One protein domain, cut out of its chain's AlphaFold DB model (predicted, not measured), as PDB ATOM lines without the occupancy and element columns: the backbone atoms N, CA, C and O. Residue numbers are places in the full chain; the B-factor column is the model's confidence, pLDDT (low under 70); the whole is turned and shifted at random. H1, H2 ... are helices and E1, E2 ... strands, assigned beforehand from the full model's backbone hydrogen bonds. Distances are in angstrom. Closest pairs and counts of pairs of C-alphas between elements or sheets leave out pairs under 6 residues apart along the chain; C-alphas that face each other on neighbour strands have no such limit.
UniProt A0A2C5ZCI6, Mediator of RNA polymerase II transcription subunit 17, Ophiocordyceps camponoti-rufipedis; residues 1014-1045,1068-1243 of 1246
ATOM      1  N   ALA A1014     101.250 -27.297  19.255       80.12
ATOM      2  CA  ALA A1014     101.750 -25.923  19.364       80.12
ATOM      3  C   ALA A1014     100.961 -25.085  20.394       80.12
ATOM      4  O   ALA A1014     101.541 -24.360  21.205       80.12
ATOM      5  N   SER A1015      99.630 -25.216  20.415       83.50
ATOM      6  CA  SER A1015      98.760 -24.483  21.347       83.50
ATOM      7  C   SER A1015      98.926 -24.939  22.801       83.50
ATOM      8  O   SER A1015      98.897 -24.112  23.716       83.50
ATOM      9  N   ILE A1016      99.129 -26.245  23.027       84.50
ATOM     10  CA  ILE A1016      99.442 -26.812  24.351       84.50
ATOM     11  C   ILE A1016     100.751 -26.225  24.870       84.50
ATOM     12  O   ILE A1016     100.820 -25.776  26.018       84.50
ATOM     13  N   GLU A1017     101.779 -26.216  24.027       84.44
ATOM     14  CA  GLU A1017     103.092 -25.706  24.391       84.44
ATOM     15  C   GLU A1017     103.043 -24.206  24.718       84.44
ATOM     16  O   GLU A1017     103.513 -23.790  25.782       84.44
ATOM     17  N   ALA A1018     102.399 -23.401  23.871       82.25
ATOM     18  CA  ALA A1018     102.246 -21.963  24.085       82.25
ATOM     19  C   ALA A1018     101.469 -21.635  25.376       82.25
ATOM     20  O   ALA A1018     101.909 -20.795  26.165       82.25
ATOM     21  N   CYS A1019     100.358 -22.333  25.642       86.38
ATOM     22  CA  CYS A1019      99.566 -22.144  26.862       86.38
ATOM     23  C   CYS A1019     100.344 -22.551  28.126       86.38
ATOM     24  O   CYS A1019     100.366 -21.818  29.117       86.38
ATOM     25  N   THR A1020     101.057 -23.680  28.076       86.81
ATOM     26  CA  THR A1020     101.880 -24.159  29.200       86.81
ATOM     27  C   THR A1020     103.012 -23.180  29.517       86.81
ATOM     28  O   THR A1020     103.267 -22.875  30.685       86.81
ATOM     29  N   ARG A1021     103.669 -22.633  28.486       84.56
ATOM     30  CA  ARG A1021     104.716 -21.613  28.650       84.56
ATOM     31  C   ARG A1021     104.163 -20.319  29.254       84.56
ATOM     32  O   ARG A1021     104.779 -19.795  30.180       84.56
ATOM     33  N   LEU A1022     103.004 -19.845  28.790       85.69
ATOM     34  CA  LEU A1022     102.336 -18.646  29.307       85.69
ATOM     35  C   LEU A1022     102.037 -18.768  30.809       85.69
ATOM     36  O   LEU A1022     102.512 -17.948  31.597       85.69
ATOM     37  N   VAL A1023     101.311 -19.815  31.213       88.00
ATOM     38  CA  VAL A1023     100.944 -20.043  32.623       88.00
ATOM     39  C   VAL A1023     102.195 -20.235  33.485       88.00
ATOM     40  O   VAL A1023     102.305 -19.653  34.565       88.00
ATOM     41  N   GLY A1024     103.187 -20.977  32.980       87.62
ATOM     42  CA  GLY A1024     104.463 -21.158  33.667       87.62
ATOM     43  C   GLY A1024     105.247 -19.855  33.849       87.62
ATOM     44  O   GLY A1024     105.882 -19.670  34.885       87.62
ATOM     45  N   SER A1025     105.191 -18.929  32.886       85.81
ATOM     46  CA  SER A1025     105.841 -17.618  33.007       85.81
ATOM     47  C   SER A1025     105.174 -16.744  34.079       85.81
ATOM     48  O   SER A1025     105.873 -16.171  34.917       85.81
ATOM     49  N   LEU A1026     103.836 -16.711  34.126       86.25
ATOM     50  CA  LEU A1026     103.068 -15.945  35.115       86.25
ATOM     51  C   LEU A1026     103.277 -16.487  36.529       86.25
ATOM     52  O   LEU A1026     103.517 -15.715  37.456       86.25
ATOM     53  N   SER A1027     103.256 -17.814  36.685       88.81
ATOM     54  CA  SER A1027     103.509 -18.469  37.969       88.81
ATOM     55  C   SER A1027     104.902 -18.122  38.507       88.81
ATOM     56  O   SER A1027     105.016 -17.678  39.647       88.81
ATOM     57  N   ARG A1028     105.950 -18.186  37.665       87.06
ATOM     58  CA  ARG A1028     107.317 -17.788  38.054       87.06
ATOM     59  C   ARG A1028     107.427 -16.315  38.452       87.06
ATOM     60  O   ARG A1028     108.104 -16.011  39.433       87.06
ATOM     61  N   ALA A1029     106.780 -15.407  37.717       85.06
ATOM     62  CA  ALA A1029     106.782 -13.981  38.052       85.06
ATOM     63  C   ALA A1029     106.096 -13.715  39.407       85.06
ATOM     64  O   ALA A1029     106.631 -12.969  40.226       85.06
ATOM     65  N   LEU A1030     104.962 -14.374  39.681       86.94
ATOM     66  CA  LEU A1030     104.248 -14.275  40.962       86.94
ATOM     67  C   LEU A1030     105.088 -14.815  42.129       86.94
ATOM     68  O   LEU A1030     105.177 -14.158  43.166       86.94
ATOM     69  N   THR A1031     105.766 -15.954  41.950       87.19
ATOM     70  CA  THR A1031     106.668 -16.511  42.973       87.19
ATOM     71  C   THR A1031     107.822 -15.566  43.293       87.19
ATOM     72  O   THR A1031     108.117 -15.347  44.466       87.19
ATOM     73  N   LYS A1032     108.431 -14.942  42.278       85.00
ATOM     74  CA  LYS A1032     109.488 -13.937  42.476       85.00
ATOM     75  C   LYS A1032     109.001 -12.671  43.180       85.00
ATOM     76  O   LYS A1032     109.740 -12.106  43.973       85.00
ATOM     77  N   ALA A1033     107.754 -12.266  42.949       84.06
ATOM     78  CA  ALA A1033     107.116 -11.168  43.673       84.06
ATOM     79  C   ALA A1033     106.774 -11.515  45.144       84.06
ATOM     80  O   ALA A1033     106.242 -10.665  45.862       84.06
ATOM     81  N   GLY A1034     107.072 -12.737  45.609       82.31
ATOM     82  CA  GLY A1034     106.817 -13.205  46.976       82.31
ATOM     83  C   GLY A1034     105.444 -13.856  47.184       82.31
ATOM     84  O   GLY A1034     104.992 -13.963  48.322       82.31
ATOM     85  N   LEU A1035     104.759 -14.279  46.112       86.12
ATOM     86  CA  LEU A1035     103.411 -14.862  46.158       86.12
ATOM     87  C   LEU A1035     103.433 -16.363  45.819       86.12
ATOM     88  O   LEU A1035     104.005 -16.783  44.816       86.12
ATOM     89  N   ALA A1036     102.783 -17.197  46.634       84.81
ATOM     90  CA  ALA A1036     102.770 -18.654  46.460       84.81
ATOM     91  C   ALA A1036     101.822 -19.110  45.324       84.81
ATOM     92  O   ALA A1036     100.688 -19.514  45.578       84.81
ATOM     93  N   SER A1037     102.291 -19.037  44.071       89.00
ATOM     94  CA  SER A1037     101.586 -19.490  42.855       89.00
ATOM     95  C   SER A1037     102.109 -20.843  42.345       89.00
ATOM     96  O   SER A1037     103.298 -21.133  42.462       89.00
ATOM     97  N   SER A1038     101.239 -21.667  41.746       89.38
ATOM     98  CA  SER A1038     101.604 -22.949  41.112       89.38
ATOM     99  C   SER A1038     100.635 -23.338  39.984       89.38
ATOM    100  O   SER A1038      99.543 -22.776  39.881       89.38
ATOM    101  N   PHE A1039     101.006 -24.302  39.131       90.19
ATOM    102  CA  PHE A1039     100.108 -24.872  38.118       90.19
ATOM    103  C   PHE A1039     100.342 -26.377  37.909       90.19
ATOM    104  O   PHE A1039     101.453 -26.867  38.111       90.19
ATOM    105  N   THR A1040      99.308 -27.109  37.489       89.44
ATOM    106  CA  THR A1040      99.372 -28.553  37.196       89.44
ATOM    107  C   THR A1040      98.711 -28.886  35.855       89.44
ATOM    108  O   THR A1040      97.689 -28.315  35.479       89.44
ATOM    109  N   LEU A1041      99.310 -29.822  35.109       87.38
ATOM    110  CA  LEU A1041      98.803 -30.320  33.825       87.38
ATOM    111  C   LEU A1041      98.006 -31.610  34.046       87.38
ATOM    112  O   LEU A1041      98.553 -32.597  34.542       87.38
ATOM    113  N   ARG A1042      96.735 -31.635  33.637       82.94
ATOM    114  CA  ARG A1042      95.891 -32.836  33.628       82.94
ATOM    115  C   ARG A1042      95.636 -33.294  32.186       82.94
ATOM    116  O   ARG A1042      94.840 -32.662  31.483       82.94
ATOM    117  N   PRO A1043      96.261 -34.391  31.721       72.06
ATOM    118  CA  PRO A1043      95.874 -35.002  30.453       72.06
ATOM    119  C   PRO A1043      94.427 -35.503  30.550       72.06
ATOM    120  O   PRO A1043      94.051 -36.097  31.563       72.06
ATOM    121  N   SER A1044      93.596 -35.271  29.525       63.38
ATOM    122  CA  SER A1044      92.260 -35.877  29.509       63.38
ATOM    123  C   SER A1044      92.414 -37.396  29.468       63.38
ATOM    124  O   SER A1044      93.146 -37.905  28.612       63.38
ATOM    125  N   SER A1045      91.713 -38.127  30.333       54.88
ATOM    126  CA  SER A1045      91.562 -39.566  30.147       54.88
ATOM    127  C   SER A1045      90.891 -39.793  28.794       54.88
ATOM    128  O   SER A1045      89.775 -39.330  28.555       54.88
ATOM    129  N   ARG A1068      89.789 -44.038  14.913       73.75
ATOM    130  CA  ARG A1068      88.721 -43.197  15.474       73.75
ATOM    131  C   ARG A1068      89.261 -42.249  16.546       73.75
ATOM    132  O   ARG A1068      88.835 -41.102  16.575       73.75
ATOM    133  N   ASN A1069      90.215 -42.689  17.364       73.31
ATOM    134  CA  ASN A1069      90.875 -41.828  18.347       73.31
ATOM    135  C   ASN A1069      91.749 -40.748  17.683       73.31
ATOM    136  O   ASN A1069      91.823 -39.642  18.207       73.31
ATOM    137  N   MET A1070      92.357 -41.017  16.517       73.62
ATOM    138  CA  MET A1070      93.058 -39.983  15.730       73.62
ATOM    139  C   MET A1070      92.100 -38.914  15.179       73.62
ATOM    140  O   MET A1070      92.505 -37.774  14.977       73.62
ATOM    141  N   LEU A1071      90.831 -39.273  14.964       74.94
ATOM    142  CA  LEU A1071      89.766 -38.385  14.488       74.94
ATOM    143  C   LEU A1071      88.974 -37.712  15.624       74.94
ATOM    144  O   LEU A1071      88.010 -36.996  15.351       74.94
ATOM    145  N   GLN A1072      89.327 -37.948  16.892       74.19
ATOM    146  CA  GLN A1072      88.691 -37.284  18.029       74.19
ATOM    147  C   GLN A1072      89.433 -35.994  18.412       74.19
ATOM    148  O   GLN A1072      90.661 -35.930  18.305       74.19
ATOM    149  N   PRO A1073      88.705 -34.959  18.875       69.50
ATOM    150  CA  PRO A1073      89.322 -33.735  19.369       69.50
ATOM    151  C   PRO A1073      90.204 -34.043  20.581       69.50
ATOM    152  O   PRO A1073      89.838 -34.839  21.448       69.50
ATOM    153  N   ARG A1074      91.378 -33.410  20.629       74.06
ATOM    154  CA  ARG A1074      92.307 -33.535  21.751       74.06
ATOM    155  C   ARG A1074      91.925 -32.525  22.833       74.06
ATOM    156  O   ARG A1074      91.810 -31.334  22.535       74.06
ATOM    157  N   ASP A1075      91.781 -33.008  24.064       76.69
ATOM    158  CA  ASP A1075      91.435 -32.201  25.233       76.69
ATOM    159  C   ASP A1075      92.592 -32.221  26.257       76.69
ATOM    160  O   ASP A1075      93.176 -33.268  26.546       76.69
ATOM    161  N   LEU A1076      92.919 -31.065  26.834       83.88
ATOM    162  CA  LEU A1076      93.884 -30.918  27.934       83.88
ATOM    163  C   LEU A1076      93.317 -29.936  28.965       83.88
ATOM    164  O   LEU A1076      92.694 -28.951  28.579       83.88
ATOM    165  N   ALA A1077      93.538 -30.172  30.258       87.38
ATOM    166  CA  ALA A1077      93.199 -29.207  31.303       87.38
ATOM    167  C   ALA A1077      94.454 -28.774  32.077       87.38
ATOM    168  O   ALA A1077      95.310 -29.599  32.390       87.38
ATOM    169  N   ILE A1078      94.562 -27.483  32.381       89.88
ATOM    170  CA  ILE A1078      95.614 -26.897  33.216       89.88
ATOM    171  C   ILE A1078      94.936 -26.221  34.397       89.88
ATOM    172  O   ILE A1078      94.137 -25.308  34.198       89.88
ATOM    173  N   ASP A1079      95.275 -26.618  35.619       88.94
ATOM    174  CA  ASP A1079      94.842 -25.870  36.796       88.94
ATOM    175  C   ASP A1079      95.922 -24.882  37.190       88.94
ATOM    176  O   ASP A1079      97.085 -25.248  37.358       88.94
ATOM    177  N   PHE A1080      95.526 -23.629  37.350       90.75
ATOM    178  CA  PHE A1080      96.407 -22.534  37.704       90.75
ATOM    179  C   PHE A1080      95.955 -21.905  39.023       90.75
ATOM    180  O   PHE A1080      94.822 -21.443  39.160       90.75
ATOM    181  N   SER A1081      96.853 -21.887  40.004       89.06
ATOM    182  CA  SER A1081      96.679 -21.213  41.290       89.06
ATOM    183  C   SER A1081      97.461 -19.900  41.263       89.06
ATOM    184  O   SER A1081      98.695 -19.892  41.247       89.06
ATOM    185  N   ILE A1082      96.730 -18.781  41.223       86.06
ATOM    186  CA  ILE A1082      97.305 -17.425  41.252       86.06
ATOM    187  C   ILE A1082      97.789 -17.116  42.674       86.06
ATOM    188  O   ILE A1082      98.897 -16.623  42.865       86.06
ATOM    189  N   LEU A1083      96.959 -17.456  43.662       84.00
ATOM    190  CA  LEU A1083      97.244 -17.433  45.096       84.00
ATOM    191  C   LEU A1083      96.704 -18.733  45.722       84.00
ATOM    192  O   LEU A1083      95.858 -19.388  45.101       84.00
ATOM    193  N   PRO A1084      97.129 -19.119  46.939       78.25
ATOM    194  CA  PRO A1084      96.683 -20.362  47.580       78.25
ATOM    195  C   PRO A1084      95.157 -20.487  47.742       78.25
ATOM    196  O   PRO A1084      94.620 -21.589  47.732       78.25
ATOM    197  N   ASP A1085      94.460 -19.357  47.865       78.25
ATOM    198  CA  ASP A1085      93.010 -19.219  48.021       78.25
ATOM    199  C   ASP A1085      92.264 -18.937  46.698       78.25
ATOM    200  O   ASP A1085      91.032 -18.935  46.669       78.25
ATOM    201  N   ILE A1086      92.984 -18.720  45.587       84.94
ATOM    202  CA  ILE A1086      92.410 -18.310  44.296       84.94
ATOM    203  C   ILE A1086      92.980 -19.158  43.151       84.94
ATOM    204  O   ILE A1086      94.110 -18.959  42.694       84.94
ATOM    205  N   SER A1087      92.155 -20.078  42.642       87.56
ATOM    206  CA  SER A1087      92.484 -20.975  41.528       87.56
ATOM    207  C   SER A1087      91.486 -20.895  40.367       87.56
ATOM    208  O   SER A1087      90.327 -20.500  40.533       87.56
ATOM    209  N   LEU A1088      91.958 -21.265  39.175       90.31
ATOM    210  CA  LEU A1088      91.186 -21.372  37.937       90.31
ATOM    211  C   LEU A1088      91.634 -22.600  37.133       90.31
ATOM    212  O   LEU A1088      92.778 -23.032  37.249       90.31
ATOM    213  N   SER A1089      90.745 -23.162  36.313       89.75
ATOM    214  CA  SER A1089      91.051 -24.305  35.441       89.75
ATOM    215  C   SER A1089      90.830 -23.936  33.976       89.75
ATOM    216  O   SER A1089      89.746 -23.487  33.601       89.75
ATOM    217  N   ILE A1090      91.865 -24.107  33.154       90.94
ATOM    218  CA  ILE A1090      91.902 -23.794  31.723       90.94
ATOM    219  C   ILE A1090      91.782 -25.102  30.946       90.94
ATOM    220  O   ILE A1090      92.694 -25.926  30.962       90.94
ATOM    221  N   ARG A1091      90.675 -25.293  30.234       89.25
ATOM    222  CA  ARG A1091      90.457 -26.435  29.346       89.25
ATOM    223  C   ARG A1091      90.731 -26.039  27.901       89.25
ATOM    224  O   ARG A1091      90.072 -25.151  27.372       89.25
ATOM    225  N   LEU A1092      91.666 -26.724  27.262       88.06
ATOM    226  CA  LEU A1092      91.968 -26.613  25.841       88.06
ATOM    227  C   LEU A1092      91.242 -27.712  25.066       88.06
ATOM    228  O   LEU A1092      91.312 -28.881  25.449       88.06
ATOM    229  N   ARG A1093      90.588 -27.336  23.966       85.38
ATOM    230  CA  ARG A1093      89.925 -28.256  23.039       85.38
ATOM    231  C   ARG A1093      90.197 -27.848  21.598       85.38
ATOM    232  O   ARG A1093      89.880 -26.727  21.209       85.38
ATOM    233  N   THR A1094      90.738 -28.761  20.800       84.38
ATOM    234  CA  THR A1094      90.992 -28.512  19.371       84.38
ATOM    235  C   THR A1094      89.902 -29.147  18.519       84.38
ATOM    236  O   THR A1094      89.683 -30.357  18.586       84.38
ATOM    237  N   PHE A1095      89.206 -28.337  17.722       79.06
ATOM    238  CA  PHE A1095      88.120 -28.802  16.859       79.06
ATOM    239  C   PHE A1095      88.634 -29.248  15.486       79.06
ATOM    240  O   PHE A1095      89.632 -28.750  14.978       79.06
ATOM    241  N   LEU A1096      87.930 -30.202  14.873       73.12
ATOM    242  CA  LEU A1096      88.218 -30.706  13.523       73.12
ATOM    243  C   LEU A1096      87.242 -30.146  12.469       73.12
ATOM    244  O   LEU A1096      87.542 -30.158  11.278       73.12
ATOM    245  N   PHE A1097      86.069 -29.662  12.885       66.38
ATOM    246  CA  PHE A1097      85.021 -29.127  12.010       66.38
ATOM    247  C   PHE A1097      84.149 -28.123  12.787       66.38
ATOM    248  O   PHE A1097      83.865 -28.393  13.956       66.38
ATOM    249  N   PRO A1098      83.677 -27.008  12.185       60.62
ATOM    250  CA  PRO A1098      83.891 -26.554  10.800       60.62
ATOM    251  C   PRO A1098      85.247 -25.865  10.555       60.62
ATOM    252  O   PRO A1098      85.693 -25.813   9.411       60.62
ATOM    253  N   VAL A1099      85.918 -25.397  11.611       71.81
ATOM    254  CA  VAL A1099      87.235 -24.731  11.585       71.81
ATOM    255  C   VAL A1099      88.184 -25.493  12.519       71.81
ATOM    256  O   VAL A1099      87.784 -25.909  13.605       71.81
ATOM    257  N   THR A1100      89.423 -25.710  12.082       78.12
ATOM    258  CA  THR A1100      90.509 -26.330  12.838       78.12
ATOM    259  C   THR A1100      91.212 -25.281  13.688       78.12
ATOM    260  O   THR A1100      92.209 -24.693  13.284       78.12
ATOM    261  N   SER A1101      90.665 -25.022  14.872       80.69
ATOM    262  CA  SER A1101      91.261 -24.115  15.850       80.69
ATOM    263  C   SER A1101      91.226 -24.707  17.255       80.69
ATOM    264  O   SER A1101      90.407 -25.576  17.583       80.69
ATOM    265  N   SER A1102      92.161 -24.243  18.077       84.62
ATOM    266  CA  SER A1102      92.267 -24.586  19.488       84.62
ATOM    267  C   SER A1102      91.530 -23.545  20.319       84.62
ATOM    268  O   SER A1102      91.878 -22.373  20.308       84.62
ATOM    269  N   HIS A1103      90.508 -23.984  21.043       87.25
ATOM    270  CA  HIS A1103      89.680 -23.135  21.882       87.25
ATOM    271  C   HIS A1103      90.017 -23.356  23.355       87.25
ATOM    272  O   HIS A1103      90.132 -24.499  23.809       87.25
ATOM    273  N   PHE A1104      90.121 -22.272  24.117       89.44
ATOM    274  CA  PHE A1104      90.375 -22.305  25.553       89.44
ATOM    275  C   PHE A1104      89.098 -21.950  26.306       89.44
ATOM    276  O   PHE A1104      88.426 -20.986  25.966       89.44
ATOM    277  N   ASN A1105      88.741 -22.707  27.332       89.94
ATOM    278  CA  ASN A1105      87.633 -22.381  28.218       89.94
ATOM    279  C   ASN A1105      88.162 -22.299  29.647       89.94
ATOM    280  O   ASN A1105      88.839 -23.218  30.105       89.94
ATOM    281  N   VAL A1106      87.881 -21.197  30.338       90.25
ATOM    282  CA  VAL A1106      88.331 -20.991  31.713       90.25
ATOM    283  C   VAL A1106      87.154 -21.179  32.650       90.25
ATOM    284  O   VAL A1106      86.123 -20.527  32.521       90.25
ATOM    285  N   SER A1107      87.328 -22.056  33.628       88.44
ATOM    286  CA  SER A1107      86.342 -22.328  34.665       88.44
ATOM    287  C   SER A1107      86.879 -21.917  36.032       88.44
ATOM    288  O   SER A1107      88.045 -22.141  36.361       88.44
ATOM    289  N   LEU A1108      86.009 -21.291  36.824       87.00
ATOM    290  CA  LEU A1108      86.287 -20.896  38.202       87.00
ATOM    291  C   LEU A1108      85.533 -21.818  39.171       87.00
ATOM    292  O   LEU A1108      84.364 -22.139  38.906       87.00
ATOM    293  N   PRO A1109      86.129 -22.182  40.320       84.31
ATOM    294  CA  PRO A1109      85.422 -22.870  41.396       84.31
ATOM    295  C   PRO A1109      84.119 -22.147  41.808       84.31
ATOM    296  O   PRO A1109      84.020 -20.921  41.650       84.31
ATOM    297  N   PRO A1110      83.105 -22.874  42.321       78.50
ATOM    298  CA  PRO A1110      81.820 -22.302  42.742       78.50
ATOM    299  C   PRO A1110      81.957 -21.101  43.684       78.50
ATOM    300  O   PRO A1110      81.312 -20.081  43.451       78.50
ATOM    301  N   ASP A1111      82.885 -21.183  44.640       77.81
ATOM    302  CA  ASP A1111      83.098 -20.181  45.693       77.81
ATOM    303  C   ASP A1111      84.232 -19.185  45.375       77.81
ATOM    304  O   ASP A1111      84.776 -18.531  46.262       77.81
ATOM    305  N   SER A1112      84.638 -19.072  44.103       79.75
ATOM    306  CA  SER A1112      85.790 -18.242  43.729       79.75
ATOM    307  C   SER A1112      85.514 -16.735  43.906       79.75
ATOM    308  O   SER A1112      84.563 -16.215  43.305       79.75
ATOM    309  N   PRO A1113      86.395 -15.983  44.602       73.06
ATOM    310  CA  PRO A1113      86.257 -14.533  44.787       73.06
ATOM    311  C   PRO A1113      86.442 -13.736  43.482       73.06
ATOM    312  O   PRO A1113      86.162 -12.535  43.435       73.06
ATOM    313  N   LEU A1114      86.883 -14.395  42.402       76.69
ATOM    314  CA  LEU A1114      87.045 -13.790  41.082       76.69
ATOM    315  C   LEU A1114      85.725 -13.656  40.308       76.69
ATOM    316  O   LEU A1114      85.642 -12.768  39.459       76.69
ATOM    317  N   ARG A1115      84.677 -14.440  40.618       79.31
ATOM    318  CA  ARG A1115      83.383 -14.416  39.897       79.31
ATOM    319  C   ARG A1115      82.773 -13.016  39.712       79.31
ATOM    320  O   ARG A1115      82.437 -12.692  38.578       79.31
ATOM    321  N   PRO A1116      82.662 -12.157  40.744       73.12
ATOM    322  CA  PRO A1116      82.084 -10.819  40.578       73.12
ATOM    323  C   PRO A1116      83.027  -9.798  39.912       73.12
ATOM    324  O   PRO A1116      82.632  -8.655  39.720       73.12
ATOM    325  N   SER A1117      84.276 -10.159  39.596       70.06
ATOM    326  CA  SER A1117      85.329  -9.196  39.207       70.06
ATOM    327  C   SER A1117      86.050  -9.491  37.909       70.06
ATOM    328  O   SER A1117      86.523  -8.581  37.237       70.06
ATOM    329  N   SER A1118      86.146 -10.764  37.555       79.12
ATOM    330  CA  SER A1118      86.784 -11.245  36.340       79.12
ATOM    331  C   SER A1118      86.122 -12.562  35.945       79.12
ATOM    332  O   SER A1118      86.757 -13.617  35.892       79.12
ATOM    333  N   ALA A1119      84.799 -12.522  35.744       83.31
ATOM    334  CA  ALA A1119      84.065 -13.673  35.237       83.31
ATOM    335  C   ALA A1119      84.658 -14.093  33.879       83.31
ATOM    336  O   ALA A1119      84.856 -13.228  33.022       83.31
ATOM    337  N   PRO A1120      84.969 -15.385  33.677       87.00
ATOM    338  CA  PRO A1120      85.440 -15.856  32.387       87.00
ATOM    339  C   PRO A1120      84.338 -15.679  31.340       87.00
ATOM    340  O   PRO A1120      83.147 -15.796  31.646       87.00
ATOM    341  N   TYR A1121      84.736 -15.393  30.102       86.12
ATOM    342  CA  TYR A1121      83.794 -15.266  28.997       86.12
ATOM    343  C   TYR A1121      83.079 -16.602  28.742       86.12
ATOM    344  O   TYR A1121      83.733 -17.645  28.692       86.12
ATOM    345  N   GLN A1122      81.748 -16.580  28.595       80.81
ATOM    346  CA  GLN A1122      80.933 -17.804  28.520       80.81
ATOM    347  C   GLN A1122      81.283 -18.679  27.317       80.81
ATOM    348  O   GLN A1122      81.311 -19.903  27.451       80.81
ATOM    349  N   ASP A1123      81.605 -18.064  26.177       80.19
ATOM    350  CA  ASP A1123      81.974 -18.818  24.980       80.19
ATOM    351  C   ASP A1123      83.458 -19.228  24.988       80.19
ATOM    352  O   ASP A1123      83.847 -20.047  24.170       80.19
ATOM    353  N   GLY A1124      84.271 -18.726  25.933       85.31
ATOM    354  CA  GLY A1124      85.713 -18.980  26.076       85.31
ATOM    355  C   GLY A1124      86.622 -18.080  25.214       85.31
ATOM    356  O   GLY A1124      86.202 -17.049  24.705       85.31
ATOM    357  N   TYR A1125      87.887 -18.470  25.037       89.56
ATOM    358  CA  TYR A1125      88.917 -17.709  24.320       89.56
ATOM    359  C   TYR A1125      89.383 -18.436  23.045       89.56
ATOM    360  O   TYR A1125      89.696 -19.631  23.114       89.56
ATOM    361  N   PRO A1126      89.456 -17.738  21.896       84.56
ATOM    362  CA  PRO A1126      89.720 -18.353  20.592       84.56
ATOM    363  C   PRO A1126      91.197 -18.681  20.325       84.56
ATOM    364  O   PRO A1126      91.478 -19.476  19.434       84.56
ATOM    365  N   ASP A1127      92.133 -18.072  21.057       82.81
ATOM    366  CA  ASP A1127      93.570 -18.308  20.929       82.81
ATOM    367  C   ASP A1127      94.310 -18.047  22.259       82.81
ATOM    368  O   ASP A1127      93.726 -17.612  23.260       82.81
ATOM    369  N   VAL A1128      95.619 -18.326  22.277       84.00
ATOM    370  CA  VAL A1128      96.472 -18.128  23.461       84.00
ATOM    371  C   VAL A1128      96.635 -16.641  23.809       84.00
ATOM    372  O   VAL A1128      96.837 -16.325  24.978       84.00
ATOM    373  N   ARG A1129      96.524 -15.718  22.842       83.12
ATOM    374  CA  ARG A1129      96.685 -14.272  23.080       83.12
ATOM    375  C   ARG A1129      95.479 -13.700  23.824       83.12
ATOM    376  O   ARG A1129      95.664 -13.051  24.846       83.12
ATOM    377  N   ALA A1130      94.267 -14.030  23.388       84.81
ATOM    378  CA  ALA A1130      93.024 -13.664  24.058       84.81
ATOM    379  C   ALA A1130      92.932 -14.287  25.460       84.81
ATOM    380  O   ALA A1130      92.493 -13.633  26.409       84.81
ATOM    381  N   LEU A1131      93.396 -15.535  25.615       88.25
ATOM    382  CA  LEU A1131      93.537 -16.155  26.934       88.25
ATOM    383  C   LEU A1131      94.535 -15.379  27.809       88.25
ATOM    384  O   LEU A1131      94.265 -15.150  28.987       88.25
ATOM    385  N   ALA A1132      95.671 -14.965  27.249       84.69
ATOM    386  CA  ALA A1132      96.683 -14.203  27.967       84.69
ATOM    387  C   ALA A1132      96.177 -12.822  28.413       84.69
ATOM    388  O   ALA A1132      96.398 -12.466  29.565       84.69
ATOM    389  N   ASP A1133      95.427 -12.096  27.577       85.62
ATOM    390  CA  ASP A1133      94.811 -10.806  27.939       85.62
ATOM    391  C   ASP A1133      93.857 -10.946  29.137       85.62
ATOM    392  O   ASP A1133      93.837 -10.120  30.062       85.62
ATOM    393  N   TYR A1134      93.079 -12.033  29.149       89.06
ATOM    394  CA  TYR A1134      92.206 -12.355  30.271       89.06
ATOM    395  C   TYR A1134      92.998 -12.709  31.533       89.06
ATOM    396  O   TYR A1134      92.677 -12.204  32.613       89.06
ATOM    397  N   LEU A1135      94.024 -13.559  31.422       88.38
ATOM    398  CA  LEU A1135      94.861 -13.944  32.560       88.38
ATOM    399  C   LEU A1135      95.595 -12.733  33.147       88.38
ATOM    400  O   LEU A1135      95.602 -12.570  34.362       88.38
ATOM    401  N   ASP A1136      96.108 -11.838  32.308       85.31
ATOM    402  CA  ASP A1136      96.773 -10.592  32.701       85.31
ATOM    403  C   ASP A1136      95.863  -9.668  33.514       85.31
ATOM    404  O   ASP A1136      96.206  -9.202  34.610       85.31
ATOM    405  N   THR A1137      94.651  -9.450  33.005       85.75
ATOM    406  CA  THR A1137      93.638  -8.634  33.682       85.75
ATOM    407  C   THR A1137      93.194  -9.294  34.987       85.75
ATOM    408  O   THR A1137      93.051  -8.626  36.013       85.75
ATOM    409  N   THR A1138      93.017 -10.617  34.973       88.06
ATOM    410  CA  THR A1138      92.578 -11.396  36.138       88.06
ATOM    411  C   THR A1138      93.632 -11.398  37.239       88.06
ATOM    412  O   THR A1138      93.289 -11.162  38.396       88.06
ATOM    413  N   VAL A1139      94.910 -11.586  36.899       87.81
ATOM    414  CA  VAL A1139      96.031 -11.491  37.845       87.81
ATOM    415  C   VAL A1139      96.107 -10.076  38.423       87.81
ATOM    416  O   VAL A1139      96.149  -9.923  39.639       87.81
ATOM    417  N   SER A1140      96.007  -9.035  37.593       86.38
ATOM    418  CA  SER A1140      96.055  -7.636  38.052       86.38
ATOM    419  C   SER A1140      94.911  -7.281  39.017       86.38
ATOM    420  O   SER A1140      95.140  -6.649  40.052       86.38
ATOM    421  N   ARG A1141      93.681  -7.732  38.731       86.44
ATOM    422  CA  ARG A1141      92.511  -7.555  39.616       86.44
ATOM    423  C   ARG A1141      92.621  -8.365  40.906       86.44
ATOM    424  O   ARG A1141      92.291  -7.870  41.983       86.44
ATOM    425  N   CYS A1142      93.131  -9.591  40.805       86.31
ATOM    426  CA  CYS A1142      93.399 -10.460  41.948       86.31
ATOM    427  C   CYS A1142      94.376  -9.792  42.928       86.31
ATOM    428  O   CYS A1142      94.064  -9.650  44.111       86.31
ATOM    429  N   LEU A1143      95.504  -9.282  42.420       85.94
ATOM    430  CA  LEU A1143      96.505  -8.567  43.218       85.94
ATOM    431  C   LEU A1143      95.943  -7.281  43.833       85.94
ATOM    432  O   LEU A1143      96.140  -7.040  45.022       85.94
ATOM    433  N   THR A1144      95.182  -6.500  43.061       84.88
ATOM    434  CA  THR A1144      94.545  -5.259  43.538       84.88
ATOM    435  C   THR A1144      93.676  -5.519  44.768       84.88
ATOM    436  O   THR A1144      93.808  -4.829  45.776       84.88
ATOM    437  N   ARG A1145      92.834  -6.556  44.743       82.88
ATOM    438  CA  ARG A1145      91.970  -6.908  45.884       82.88
ATOM    439  C   ARG A1145      92.728  -7.510  47.051       82.88
ATOM    440  O   ARG A1145      92.465  -7.161  48.202       82.88
ATOM    441  N   HIS A1146      93.676  -8.392  46.748       85.31
ATOM    442  CA  HIS A1146      94.527  -9.017  47.749       85.31
ATOM    443  C   HIS A1146      95.261  -7.963  48.584       85.31
ATOM    444  O   HIS A1146      95.233  -8.018  49.813       85.31
ATOM    445  N   PHE A1147      95.839  -6.954  47.927       84.44
ATOM    446  CA  PHE A1147      96.547  -5.877  48.605       84.44
ATOM    447  C   PHE A1147      95.621  -4.805  49.188       84.44
ATOM    448  O   PHE A1147      95.931  -4.319  50.269       84.44
ATOM    449  N   LEU A1148      94.465  -4.500  48.581       82.19
ATOM    450  CA  LEU A1148      93.475  -3.569  49.153       82.19
ATOM    451  C   LEU A1148      93.041  -3.988  50.563       82.19
ATOM    452  O   LEU A1148      92.972  -3.151  51.456       82.19
ATOM    453  N   SER A1149      92.819  -5.289  50.780       77.75
ATOM    454  CA  SER A1149      92.464  -5.835  52.100       77.75
ATOM    455  C   SER A1149      93.581  -5.741  53.154       77.75
ATOM    456  O   SER A1149      93.334  -5.992  54.330       77.75
ATOM    457  N   ARG A1150      94.810  -5.395  52.746       77.50
ATOM    458  CA  ARG A1150      96.022  -5.383  53.583       77.50
ATOM    459  C   ARG A1150      96.682  -4.009  53.690       77.50
ATOM    460  O   ARG A1150      97.751  -3.899  54.288       77.50
ATOM    461  N   LEU A1151      96.072  -2.971  53.118       77.69
ATOM    462  CA  LEU A1151      96.552  -1.601  53.263       77.69
ATOM    463  C   LEU A1151      96.218  -1.056  54.664       77.69
ATOM    464  O   LEU A1151      95.125  -1.310  55.172       77.69
ATOM    465  N   PRO A1152      97.137  -0.305  55.299       68.44
ATOM    466  CA  PRO A1152      96.873   0.325  56.587       68.44
ATOM    467  C   PRO A1152      95.795   1.422  56.458       68.44
ATOM    468  O   PRO A1152      95.782   2.133  55.448       68.44
ATOM    469  N   PRO A1153      94.905   1.577  57.459       63.78
ATOM    470  CA  PRO A1153      93.835   2.576  57.438       63.78
ATOM    471  C   PRO A1153      94.328   4.004  57.697       63.78
ATOM    472  O   PRO A1153      93.634   4.939  57.320       63.78
ATOM    473  N   ASP A1154      95.510   4.184  58.291       62.41
ATOM    474  CA  ASP A1154      96.065   5.495  58.644       62.41
ATOM    475  C   ASP A1154      97.373   5.772  57.885       62.41
ATOM    476  O   ASP A1154      98.154   4.857  57.598       62.41
ATOM    477  N   ASP A1155      97.618   7.039  57.551       62.78
ATOM    478  CA  ASP A1155      98.884   7.488  56.972       62.78
ATOM    479  C   ASP A1155      99.977   7.732  58.027       62.78
ATOM    480  O   ASP A1155      99.746   7.622  59.231       62.78
ATOM    481  N   ALA A1156     101.198   8.064  57.590       59.00
ATOM    482  CA  ALA A1156     102.325   8.315  58.497       59.00
ATOM    483  C   ALA A1156     102.096   9.477  59.494       59.00
ATOM    484  O   ALA A1156     102.836   9.579  60.471       59.00
ATOM    485  N   ASN A1157     101.077  10.318  59.269       57.66
ATOM    486  CA  ASN A1157     100.693  11.441  60.125       57.66
ATOM    487  C   ASN A1157      99.464  11.132  61.009       57.66
ATOM    488  O   ASN A1157      99.031  12.007  61.758       57.66
ATOM    489  N   GLY A1158      98.914   9.912  60.950       59.97
ATOM    490  CA  GLY A1158      97.750   9.487  61.734       59.97
ATOM    491  C   GLY A1158      96.393   9.892  61.147       59.97
ATOM    492  O   GLY A1158      95.389   9.805  61.851       59.97
ATOM    493  N   ASN A1159      96.338  10.334  59.885       62.16
ATOM    494  CA  ASN A1159      95.077  10.628  59.204       62.16
ATOM    495  C   ASN A1159      94.503   9.362  58.561       62.16
ATOM    496  O   ASN A1159      95.202   8.660  57.827       62.16
ATOM    497  N   THR A1160      93.211   9.113  58.776       63.84
ATOM    498  CA  THR A1160      92.510   7.956  58.209       63.84
ATOM    499  C   THR A1160      92.354   8.101  56.691       63.84
ATOM    500  O   THR A1160      91.636   8.982  56.218       63.84
ATOM    501  N   ARG A1161      93.007   7.226  55.918       66.19
ATOM    502  CA  ARG A1161      92.890   7.125  54.456       66.19
ATOM    503  C   ARG A1161      91.892   6.043  54.075       66.19
ATOM    504  O   ARG A1161      92.011   4.884  54.476       66.19
ATOM    505  N   ARG A1162      90.936   6.388  53.214       71.69
ATOM    506  CA  ARG A1162      89.935   5.435  52.728       71.69
ATOM    507  C   ARG A1162      90.310   4.887  51.356       71.69
ATOM    508  O   ARG A1162      89.782   5.328  50.348       71.69
ATOM    509  N   TRP A1163      91.182   3.885  51.293       78.06
ATOM    510  CA  TRP A1163      91.530   3.254  50.015       78.06
ATOM    511  C   TRP A1163      90.320   2.603  49.340       78.06
ATOM    512  O   TRP A1163      89.551   1.871  49.965       78.06
ATOM    513  N   THR A1164      90.168   2.844  48.041       79.81
ATOM    514  CA  THR A1164      89.102   2.255  47.227       79.81
ATOM    515  C   THR A1164      89.656   1.661  45.939       79.81
ATOM    516  O   THR A1164      90.630   2.147  45.360       79.81
ATOM    517  N   GLU A1165      89.035   0.574  45.484       83.19
ATOM    518  CA  GLU A1165      89.306  -0.005  44.171       83.19
ATOM    519  C   GLU A1165      88.799   0.955  43.079       83.19
ATOM    520  O   GLU A1165      87.705   1.515  43.160       83.19
ATOM    521  N   THR A1166      89.605   1.169  42.042       78.00
ATOM    522  CA  THR A1166      89.159   1.891  40.839       78.00
ATOM    523  C   THR A1166      88.069   1.118  40.098       78.00
ATOM    524  O   THR A1166      88.021  -0.105  40.160       78.00
ATOM    525  N   ILE A1167      87.240   1.812  39.311       75.38
ATOM    526  CA  ILE A1167      86.133   1.197  38.545       75.38
ATOM    527  C   ILE A1167      86.614   0.032  37.650       75.38
ATOM    528  O   ILE A1167      85.892  -0.937  37.443       75.38
ATOM    529  N   VAL A1168      87.849   0.101  37.140       74.88
ATOM    530  CA  VAL A1168      88.453  -0.926  36.264       74.88
ATOM    531  C   VAL A1168      88.980  -2.145  37.047       74.88
ATOM    532  O   VAL A1168      89.171  -3.220  36.468       74.88
ATOM    533  N   GLY A1169      89.206  -1.995  38.353       77.62
ATOM    534  CA  GLY A1169      89.640  -3.054  39.266       77.62
ATOM    535  C   GLY A1169      91.134  -3.386  39.265       77.62
ATOM    536  O   GLY A1169      91.556  -4.322  39.929       77.62
ATOM    537  N   THR A1170      91.956  -2.655  38.511       81.88
ATOM    538  CA  THR A1170      93.409  -2.912  38.370       81.88
ATOM    539  C   THR A1170      94.281  -1.926  39.147       81.88
ATOM    540  O   THR A1170      95.512  -1.978  39.100       81.88
ATOM    541  N   SER A1171      93.649  -0.988  39.849       83.19
ATOM    542  CA  SER A1171      94.337  -0.008  40.678       83.19
ATOM    543  C   SER A1171      93.571   0.317  41.948       83.19
ATOM    544  O   SER A1171      92.337   0.283  41.966       83.19
ATOM    545  N   ILE A1172      94.320   0.673  42.985       84.69
ATOM    546  CA  ILE A1172      93.837   1.176  44.268       84.69
ATOM    547  C   ILE A1172      94.081   2.685  44.300       84.69
ATOM    548  O   ILE A1172      95.177   3.130  43.952       84.69
ATOM    549  N   ARG A1173      93.082   3.475  44.701       80.31
ATOM    550  CA  ARG A1173      93.185   4.937  44.808       80.31
ATOM    551  C   ARG A1173      92.582   5.478  46.097       80.31
ATOM    552  O   ARG A1173      91.741   4.831  46.722       80.31
ATOM    553  N   ASP A1174      92.997   6.686  46.441       74.62
ATOM    554  CA  ASP A1174      92.409   7.486  47.512       74.62
ATOM    555  C   ASP A1174      91.294   8.400  46.938       74.62
ATOM    556  O   ASP A1174      91.587   9.244  46.085       74.62
ATOM    557  N   PRO A1175      90.019   8.220  47.338       64.88
ATOM    558  CA  PRO A1175      88.872   8.949  46.805       64.88
ATOM    559  C   PRO A1175      88.840  10.429  47.206       64.88
ATOM    560  O   PRO A1175      88.204  11.208  46.501       64.88
ATOM    561  N   ASP A1176      89.519  10.829  48.288       60.25
ATOM    562  CA  ASP A1176      89.433  12.197  48.819       60.25
ATOM    563  C   ASP A1176      90.439  13.157  48.164       60.25
ATOM    564  O   ASP A1176      90.294  14.378  48.254       60.25
ATOM    565  N   SER A1177      91.452  12.631  47.466       60.00
ATOM    566  CA  SER A1177      92.454  13.457  46.789       60.00
ATOM    567  C   SER A1177      92.559  13.232  45.282       60.00
ATOM    568  O   SER A1177      93.065  14.129  44.618       60.00
ATOM    569  N   ASP A1178      92.143  12.076  44.732       56.53
ATOM    570  CA  ASP A1178      92.425  11.613  43.346       56.53
ATOM    571  C   ASP A1178      93.914  11.790  42.931       56.53
ATOM    572  O   ASP A1178      94.291  11.670  41.764       56.53
ATOM    573  N   ARG A1179      94.791  12.054  43.915       61.84
ATOM    574  CA  ARG A1179      96.197  12.422  43.745       61.84
ATOM    575  C   ARG A1179      97.120  11.229  43.873       61.84
ATOM    576  O   ARG A1179      98.258  11.369  43.458       61.84
ATOM    577  N   TRP A1180      96.678  10.090  44.415       70.25
ATOM    578  CA  TRP A1180      97.517   8.904  44.618       70.25
ATOM    579  C   TRP A1180      96.843   7.632  44.102       70.25
ATOM    580  O   TRP A1180      95.719   7.308  44.494       70.25
ATOM    581  N   SER A1181      97.547   6.873  43.259       78.56
ATOM    582  CA  SER A1181      97.087   5.552  42.818       78.56
ATOM    583  C   SER A1181      98.212   4.526  42.717       78.56
ATOM    584  O   SER A1181      99.329   4.837  42.300       78.56
ATOM    585  N   LEU A1182      97.892   3.287  43.091       82.81
ATOM    586  CA  LEU A1182      98.709   2.091  42.902       82.81
ATOM    587  C   LEU A1182      98.072   1.243  41.810       82.81
ATOM    588  O   LEU A1182      96.956   0.760  41.989       82.81
ATOM    589  N   ARG A1183      98.758   1.051  40.689       85.06
ATOM    590  CA  ARG A1183      98.310   0.215  39.575       85.06
ATOM    591  C   ARG A1183      99.116  -1.074  39.530       85.06
ATOM    592  O   ARG A1183     100.342  -1.036  39.458       85.06
ATOM    593  N   PHE A1184      98.404  -2.194  39.507       87.75
ATOM    594  CA  PHE A1184      98.955  -3.516  39.250       87.75
ATOM    595  C   PHE A1184      98.736  -3.838  37.774       87.75
ATOM    596  O   PHE A1184      97.637  -3.664  37.246       87.75
ATOM    597  N   SER A1185      99.792  -4.267  37.097       84.81
ATOM    598  CA  SER A1185      99.738  -4.639  35.686       84.81
ATOM    599  C   SER A1185     100.699  -5.778  35.402       84.81
ATOM    600  O   SER A1185     101.742  -5.890  36.042       84.81
ATOM    601  N   THR A1186     100.371  -6.608  34.429       83.25
ATOM    602  CA  THR A1186     101.312  -7.538  33.812       83.25
ATOM    603  C   THR A1186     101.739  -6.977  32.460       83.25
ATOM    604  O   THR A1186     100.960  -6.325  31.765       83.25
ATOM    605  N   VAL A1187     103.001  -7.187  32.098       77.31
ATOM    606  CA  VAL A1187     103.553  -6.829  30.791       77.31
ATOM    607  C   VAL A1187     104.128  -8.079  30.150       77.31
ATOM    608  O   VAL A1187     104.855  -8.843  30.789       77.31
ATOM    609  N   ARG A1188     103.800  -8.264  28.873       70.81
ATOM    610  CA  ARG A1188     104.362  -9.292  28.001       70.81
ATOM    611  C   ARG A1188     105.240  -8.628  26.949       70.81
ATOM    612  O   ARG A1188     104.942  -7.525  26.500       70.81
ATOM    613  N   ASN A1189     106.329  -9.293  26.585       65.62
ATOM    614  CA  ASN A1189     107.126  -8.893  25.435       65.62
ATOM    615  C   ASN A1189     106.579  -9.617  24.197       65.62
ATOM    616  O   ASN A1189     106.784 -10.820  24.058       65.62
ATOM    617  N   ASP A1190     105.866  -8.903  23.324       53.94
ATOM    618  CA  ASP A1190     105.244  -9.496  22.126       53.94
ATOM    619  C   ASP A1190     106.261  -9.846  21.022       53.94
ATOM    620  O   ASP A1190     105.913 -10.510  20.047       53.94
ATOM    621  N   ALA A1191     107.515  -9.401  21.167       50.28
ATOM    622  CA  ALA A1191     108.598  -9.644  20.214       50.28
ATOM    623  C   ALA A1191     109.307 -10.999  20.405       50.28
ATOM    624  O   ALA A1191     110.019 -11.432  19.499       50.28
ATOM    625  N   ASP A1192     109.122 -11.672  21.546       49.31
ATOM    626  CA  ASP A1192     109.743 -12.970  21.815       49.31
ATOM    627  C   ASP A1192     108.803 -14.132  21.437       49.31
ATOM    628  O   ASP A1192     107.635 -14.141  21.837       49.31
ATOM    629  N   PRO A1193     109.296 -15.188  20.757       47.19
ATOM    630  CA  PRO A1193     108.512 -16.401  20.476       47.19
ATOM    631  C   PRO A1193     108.126 -17.177  21.752       47.19
ATOM    632  O   PRO A1193     107.315 -18.107  21.715       47.19
ATOM    633  N   ILE A1194     108.702 -16.801  22.898       49.31
ATOM    634  CA  ILE A1194     108.375 -17.300  24.231       49.31
ATOM    635  C   ILE A1194     107.842 -16.104  25.035       49.31
ATOM    636  O   ILE A1194     108.637 -15.242  25.402       49.31
ATOM    637  N   PRO A1195     106.535 -16.028  25.351       56.72
ATOM    638  CA  PRO A1195     105.987 -14.879  26.061       56.72
ATOM    639  C   PRO A1195     106.525 -14.850  27.496       56.72
ATOM    640  O   PRO A1195     106.068 -15.590  28.368       56.72
ATOM    641  N   SER A1196     107.527 -14.010  27.750       61.78
ATOM    642  CA  SER A1196     108.006 -13.731  29.100       61.78
ATOM    643  C   SER A1196     107.048 -12.748  29.769       61.78
ATOM    644  O   SER A1196     106.954 -11.590  29.353       61.78
ATOM    645  N   ALA A1197     106.336 -13.190  30.805       70.44
ATOM    646  CA  ALA A1197     105.552 -12.289  31.641       70.44
ATOM    647  C   ALA A1197     106.449 -11.566  32.660       70.44
ATOM    648  O   ALA A1197     107.359 -12.169  33.244       70.44
ATOM    649  N   ALA A1198     106.156 -10.287  32.890       76.62
ATOM    650  CA  ALA A1198     106.671  -9.493  33.996       76.62
ATOM    651  C   ALA A1198     105.514  -8.815  34.739       76.62
ATOM    652  O   ALA A1198     104.586  -8.292  34.124       76.62
ATOM    653  N   LEU A1199     105.566  -8.813  36.066       79.44
ATOM    654  CA  LEU A1199     104.633  -8.075  36.913       79.44
ATOM    655  C   LEU A1199     105.174  -6.671  37.145       79.44
ATOM    656  O   LEU A1199     106.341  -6.522  37.495       79.44
ATOM    657  N   ILE A1200     104.330  -5.658  36.978       80.81
ATOM    658  CA  ILE A1200     104.660  -4.256  37.222       80.81
ATOM    659  C   ILE A1200     103.684  -3.669  38.235       80.81
ATOM    660  O   ILE A1200     102.471  -3.628  38.008       80.81
ATOM    661  N   LEU A1201     104.240  -3.153  39.327       82.00
ATOM    662  CA  LEU A1201     103.553  -2.254  40.242       82.00
ATOM    663  C   LEU A1201     103.954  -0.827  39.883       82.00
ATOM    664  O   LEU A1201     105.140  -0.516  39.878       82.00
ATOM    665  N   ALA A1202     102.991   0.042  39.594       79.75
ATOM    666  CA  ALA A1202     103.246   1.453  39.330       79.75
ATOM    667  C   ALA A1202     102.497   2.328  40.333       79.75
ATOM    668  O   ALA A1202     101.285   2.191  40.490       79.75
ATOM    669  N   SER A1203     103.196   3.257  40.977       79.81
ATOM    670  CA  SER A1203     102.564   4.343  41.717       79.81
ATOM    671  C   SER A1203     102.518   5.598  40.854       79.81
ATOM    672  O   SER A1203     103.455   5.886  40.102       79.81
ATOM    673  N   SER A1204     101.420   6.347  40.931       72.62
ATOM    674  CA  SER A1204     101.320   7.656  40.289       72.62
ATOM    675  C   SER A1204     100.769   8.702  41.243       72.62
ATOM    676  O   SER A1204      99.806   8.434  41.968       72.62
ATOM    677  N   VAL A1205     101.414   9.873  41.226       69.44
ATOM    678  CA  VAL A1205     101.051  11.029  42.045       69.44
ATOM    679  C   VAL A1205     100.788  12.241  41.155       69.44
ATOM    680  O   VAL A1205     101.665  12.624  40.376       69.44
ATOM    681  N   VAL A1206      99.593  12.830  41.242       60.06
ATOM    682  CA  VAL A1206      99.211  14.034  40.478       60.06
ATOM    683  C   VAL A1206      99.588  15.286  41.279       60.06
ATOM    684  O   VAL A1206      99.174  15.430  42.430       60.06
ATOM    685  N   GLY A1207     100.401  16.171  40.689       57.44
ATOM    686  CA  GLY A1207     100.798  17.448  41.300       57.44
ATOM    687  C   GLY A1207      99.674  18.499  41.262       57.44
ATOM    688  O   GLY A1207      98.736  18.352  40.478       57.44
ATOM    689  N   PRO A1208      99.722  19.550  42.104       53.41
ATOM    690  CA  PRO A1208      98.759  20.650  42.040       53.41
ATOM    691  C   PRO A1208      98.949  21.478  40.752       53.41
ATOM    692  O   PRO A1208     100.071  21.836  40.421       53.41
ATOM    693  N   ASP A1209      97.850  21.747  40.039       52.59
ATOM    694  CA  ASP A1209      97.718  22.620  38.859       52.59
ATOM    695  C   ASP A1209      98.819  22.520  37.775       52.59
ATOM    696  O   ASP A1209      99.702  23.366  37.664       52.59
ATOM    697  N   GLY A1210      98.691  21.527  36.884       54.06
ATOM    698  CA  GLY A1210      99.337  21.526  35.558       54.06
ATOM    699  C   GLY A1210     100.661  20.763  35.414       54.06
ATOM    700  O   GLY A1210     101.128  20.608  34.285       54.06
ATOM    701  N   ASP A1211     101.236  20.232  36.498       55.19
ATOM    702  CA  ASP A1211     102.470  19.431  36.445       55.19
ATOM    703  C   ASP A1211     102.230  17.965  36.007       55.19
ATOM    704  O   ASP A1211     101.238  17.340  36.408       55.19
ATOM    705  N   PRO A1212     103.139  17.356  35.214       56.44
ATOM    706  CA  PRO A1212     103.014  15.966  34.785       56.44
ATOM    707  C   PRO A1212     103.120  14.992  35.977       56.44
ATOM    708  O   PRO A1212     103.955  15.179  36.866       56.44
ATOM    709  N   PRO A1213     102.314  13.910  36.009       62.94
ATOM    710  CA  PRO A1213     102.256  12.997  37.148       62.94
ATOM    711  C   PRO A1213     103.598  12.292  37.379       62.94
ATOM    712  O   PRO A1213     104.137  11.650  36.472       62.94
ATOM    713  N   ARG A1214     104.113  12.340  38.614       68.06
ATOM    714  CA  ARG A1214     105.319  11.590  39.002       68.06
ATOM    715  C   ARG A1214     104.963  10.108  39.102       68.06
ATOM    716  O   ARG A1214     104.082   9.735  39.877       68.06
ATOM    717  N   ARG A1215     105.636   9.263  38.312       74.88
ATOM    718  CA  ARG A1215     105.433   7.805  38.290       74.88
ATOM    719  C   ARG A1215     106.677   7.073  38.781       74.88
ATOM    720  O   ARG A1215     107.777   7.369  38.323       74.88
ATOM    721  N   ARG A1216     106.499   6.099  39.674       81.25
ATOM    722  CA  ARG A1216     107.521   5.094  40.011       81.25
ATOM    723  C   ARG A1216     106.981   3.714  39.672       81.25
ATOM    724  O   ARG A1216     105.794   3.466  39.865       81.25
ATOM    725  N   SER A1217     107.832   2.835  39.156       83.12
ATOM    726  CA  SER A1217     107.454   1.472  38.780       83.12
ATOM    727  C   SER A1217     108.467   0.453  39.280       83.12
ATOM    728  O   SER A1217     109.667   0.677  39.152       83.12
ATOM    729  N   TRP A1218     107.969  -0.673  39.776       86.50
ATOM    730  CA  TRP A1218     108.735  -1.832  40.227       86.50
ATOM    731  C   TRP A1218     108.350  -3.041  39.385       86.50
ATOM    732  O   TRP A1218     107.167  -3.209  39.079       86.50
ATOM    733  N   LYS A1219     109.333  -3.855  38.994       86.81
ATOM    734  CA  LYS A1219     109.160  -4.942  38.027       86.81
ATOM    735  C   LYS A1219     109.671  -6.268  38.595       86.81
ATOM    736  O   LYS A1219     110.735  -6.298  39.199       86.81
ATOM    737  N   TRP A1220     108.934  -7.354  38.366       87.00
ATOM    738  CA  TRP A1220     109.353  -8.730  38.661       87.00
ATOM    739  C   TRP A1220     109.165  -9.589  37.409       87.00
ATOM    740  O   TRP A1220     108.032  -9.847  36.995       87.00
ATOM    741  N   SER A1221     110.256 -10.019  36.781       82.88
ATOM    742  CA  SER A1221     110.242 -10.727  35.498       82.88
ATOM    743  C   SER A1221     110.382 -12.240  35.688       82.88
ATOM    744  O   SER A1221     111.063 -12.732  36.587       82.88
ATOM    745  N   SER A1222     109.764 -13.022  34.804       74.19
ATOM    746  CA  SER A1222     109.830 -14.492  34.854       74.19
ATOM    747  C   SER A1222     111.221 -15.098  34.570       74.19
ATOM    748  O   SER A1222     111.453 -16.240  34.970       74.19
ATOM    749  N   GLY A1223     112.142 -14.355  33.937       69.88
ATOM    750  CA  GLY A1223     113.563 -14.706  33.729       69.88
ATOM    751  C   GLY A1223     114.519 -13.853  34.578       69.88
ATOM    752  O   GLY A1223     114.063 -12.958  35.281       69.88
ATOM    753  N   GLU A1224     115.822 -14.142  34.590       64.06
ATOM    754  CA  GLU A1224     116.812 -13.335  35.331       64.06
ATOM    755  C   GLU A1224     117.020 -11.976  34.649       64.06
ATOM    756  O   GLU A1224     117.540 -11.911  33.537       64.06
ATOM    757  N   ASN A1225     116.595 -10.893  35.303       71.25
ATOM    758  CA  ASN A1225     116.786  -9.530  34.822       71.25
ATOM    759  C   ASN A1225     117.380  -8.665  35.953       71.25
ATOM    760  O   ASN A1225     116.774  -8.600  37.021       71.25
ATOM    761  N   PRO A1226     118.533  -7.999  35.754       67.25
ATOM    762  CA  PRO A1226     119.145  -7.139  36.772       67.25
ATOM    763  C   PRO A1226     118.297  -5.915  37.164       67.25
ATOM    764  O   PRO A1226     118.578  -5.300  38.188       67.25
ATOM    765  N   GLU A1227     117.269  -5.564  36.384       69.31
ATOM    766  CA  GLU A1227     116.303  -4.500  36.710       69.31
ATOM    767  C   GLU A1227     115.115  -4.970  37.575       69.31
ATOM    768  O   GLU A1227     114.232  -4.168  37.889       69.31
ATOM    769  N   ASP A1228     115.050  -6.259  37.935       78.81
ATOM    770  CA  ASP A1228     113.981  -6.781  38.790       78.81
ATOM    771  C   ASP A1228     114.133  -6.295  40.244       78.81
ATOM    772  O   ASP A1228     115.232  -6.234  40.797       78.81
ATOM    773  N   GLU A1229     113.012  -5.975  40.891       83.75
ATOM    774  CA  GLU A1229     112.985  -5.527  42.284       83.75
ATOM    775  C   GLU A1229     113.268  -6.712  43.233       83.75
ATOM    776  O   GLU A1229     112.512  -7.688  43.241       83.75
ATOM    777  N   PRO A1230     114.338  -6.656  44.051       78.94
ATOM    778  CA  PRO A1230     114.722  -7.759  44.935       78.94
ATOM    779  C   PRO A1230     113.782  -7.955  46.135       78.94
ATOM    780  O   PRO A1230     113.809  -9.013  46.765       78.94
ATOM    781  N   ARG A1231     112.977  -6.947  46.492       84.44
ATOM    782  CA  ARG A1231     112.018  -7.013  47.608       84.44
ATOM    783  C   ARG A1231     110.698  -7.654  47.178       84.44
ATOM    784  O   ARG A1231     110.336  -7.634  46.001       84.44
ATOM    785  N   SER A1232     109.944  -8.190  48.142       85.12
ATOM    786  CA  SER A1232     108.615  -8.736  47.850       85.12
ATOM    787  C   SER A1232     107.638  -7.619  47.472       85.12
ATOM    788  O   SER A1232     107.735  -6.489  47.957       85.12
ATOM    789  N   MET A1233     106.646  -7.929  46.636       84.69
ATOM    790  CA  MET A1233     105.614  -6.960  46.256       84.69
ATOM    791  C   MET A1233     104.822  -6.466  47.475       84.69
ATOM    792  O   MET A1233     104.397  -5.314  47.497       84.69
ATOM    793  N   ALA A1234     104.670  -7.293  48.515       83.38
ATOM    794  CA  ALA A1234     104.017  -6.899  49.760       83.38
ATOM    795  C   ALA A1234     104.791  -5.806  50.514       83.38
ATOM    796  O   ALA A1234     104.178  -4.842  50.977       83.38
ATOM    797  N   ASP A1235     106.120  -5.920  50.578       82.19
ATOM    798  CA  ASP A1235     106.977  -4.931  51.242       82.19
ATOM    799  C   ASP A1235     106.932  -3.586  50.509       82.19
ATOM    800  O   ASP A1235     106.778  -2.534  51.131       82.19
ATOM    801  N   VAL A1236     106.983  -3.622  49.171       81.62
ATOM    802  CA  VAL A1236     106.915  -2.421  48.325       81.62
ATOM    803  C   VAL A1236     105.544  -1.746  48.427       81.62
ATOM    804  O   VAL A1236     105.469  -0.528  48.583       81.62
ATOM    805  N   VAL A1237     104.441  -2.504  48.395       81.81
ATOM    806  CA  VAL A1237     103.085  -1.943  48.557       81.81
ATOM    807  C   VAL A1237     102.918  -1.283  49.931       81.81
ATOM    808  O   VAL A1237     102.367  -0.184  50.010       81.81
ATOM    809  N   ALA A1238     103.415  -1.908  51.003       77.88
ATOM    810  CA  ALA A1238     103.330  -1.362  52.358       77.88
ATOM    811  C   ALA A1238     104.154  -0.075  52.535       77.88
ATOM    812  O   ALA A1238     103.705   0.851  53.216       77.88
ATOM    813  N   GLU A1239     105.331   0.007  51.911       76.94
ATOM    814  CA  GLU A1239     106.173   1.208  51.911       76.94
ATOM    815  C   GLU A1239     105.482   2.368  51.181       76.94
ATOM    816  O   GLU A1239     105.327   3.457  51.735       76.94
ATOM    817  N   VAL A1240     105.001   2.123  49.959       74.75
ATOM    818  CA  VAL A1240     104.399   3.156  49.104       74.75
ATOM    819  C   VAL A1240     103.064   3.650  49.672       74.75
ATOM    820  O   VAL A1240     102.744   4.830  49.549       74.75
ATOM    821  N   ALA A1241     102.301   2.790  50.350       69.69
ATOM    822  CA  ALA A1241     101.051   3.175  51.009       69.69
ATOM    823  C   ALA A1241     101.242   4.142  52.194       69.69
ATOM    824  O   ALA A1241     100.330   4.912  52.498       69.69
ATOM    825  N   ARG A1242     102.415   4.127  52.847       68.81
ATOM    826  CA  ARG A1242     102.743   4.988  54.000       68.81
ATOM    827  C   ARG A1242     103.343   6.345  53.611       68.81
ATOM    828  O   ARG A1242     103.503   7.196  54.479       68.81
ATOM    829  N   MET A1243     103.662   6.571  52.334       65.38
ATOM    830  CA  MET A1243     104.235   7.837  51.856       65.38
ATOM    831  C   MET A1243     103.196   8.985  51.849       65.38
ATOM    832  O   MET A1243     101.997   8.777  51.625       65.38
TER     833      MET A1243
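Overview. This is residues 1014 to 1045 and 1068 to 1243 of the 1246 residues of the protein "Mediator of RNA polymerase II transcription subunit 17" of Ophiocordyceps camponoti-rufipedis (UniProt A0A2C5ZCI6). Two twisted antiparallel sheets, E1 to E4 and E5 to E8, lie toward opposite ends of an elongated model, with the long helices H1 and H2 side by side between them. H1 and H2 pack on one face of each sheet, and the short H3 packs on the second sheet alone, on the same face as they do. The printed part has 208 residues with three named helices and eight named strands, in the order H1 E1 E2 E3 E4 H2 E5 E6 E7 E8 H3, and its class is mixed. It is compact, with a radius of gyration of the C-alphas of 19.3 A, and spans 71 by 38 by 33 A.

Along the chain. In the first sheet, E1 is residues 1038 to 1043, E2 1075 to 1083 (25.4 A), E3 1086 to 1094 (27.0 A) and E4 1102 to 1107. H1, residues 1014 to 1032, is 27.2 A long and begins at C-alpha 1014 (101.750, -25.923, 19.364). H2, residues 1128 to 1148, is 29.7 A long. In the second sheet, E5 is residues 1171 to 1173, E6 1180 to 1188 (25.6 A), E7 1197 to 1205 (25.9 A) and E8 1214 to 1221 (23.1 A). H3, residues 1233 to 1241, ends at C-alpha 1241 (101.051, 3.175, 51.009).

Arrangement. The sheet E1 E2 E3 E4, in that order, is twisted and holds a meander, E2 E3 E4, each strand the antiparallel neighbour of the one before. N 1040 and O 1079 of E1 and E2 are 2.9 A apart, N 1078 and O 1090 of E2 and E3 2.8 A, and N 1091 and O 1105 of E3 and E4 2.8 A, within hydrogen-bond range. H1 and H2 are on the same face of this sheet, two layers, at heights of 9.1 A and 9.6 A, both along the strands. With residues 1015 to 1022 alone, H1 touches H2 at a shallow tilt of 19 degrees, the same way; their closest C-alphas, of Cys 1019 and Val 1128, are 6.1 A apart. The twisted sheet E5 E6 E7 E8, a second meander, has H1, H2 and H3 on one face, again two layers. Its pairs include N 1172 and O 1182, 2.8 A, N 1183 and O 1202, 2.8 A, and N 1201 and O 1218, 2.9 A. H2 runs along the strands; its closest C-alphas to E6, of Ser 1140 and Phe 1184, are 5.2 A apart. H1 runs slantwise to E8, at 57 degrees on the local plane. H3 lies over E7, along the strands, and is close to but not clearly touching H2. In H1, H2 and H3 every O i to N i+4 pair is within hydrogen-bond range.

Size, cuts and confidence. The C-alphas farthest apart, of Arg 1068 and Asn 1157, are 71.6 A apart. Residues 1046 to 1067 are not printed; C-alphas 1045 and 1068 are 15.4 A apart across the cut. The links E4 to H2, H2 to E5 and E8 to H3 are long. The mean pLDDT of the printed part is 77.8, with residues under 70 among them 1152 to 1161 and 1205 to 1214.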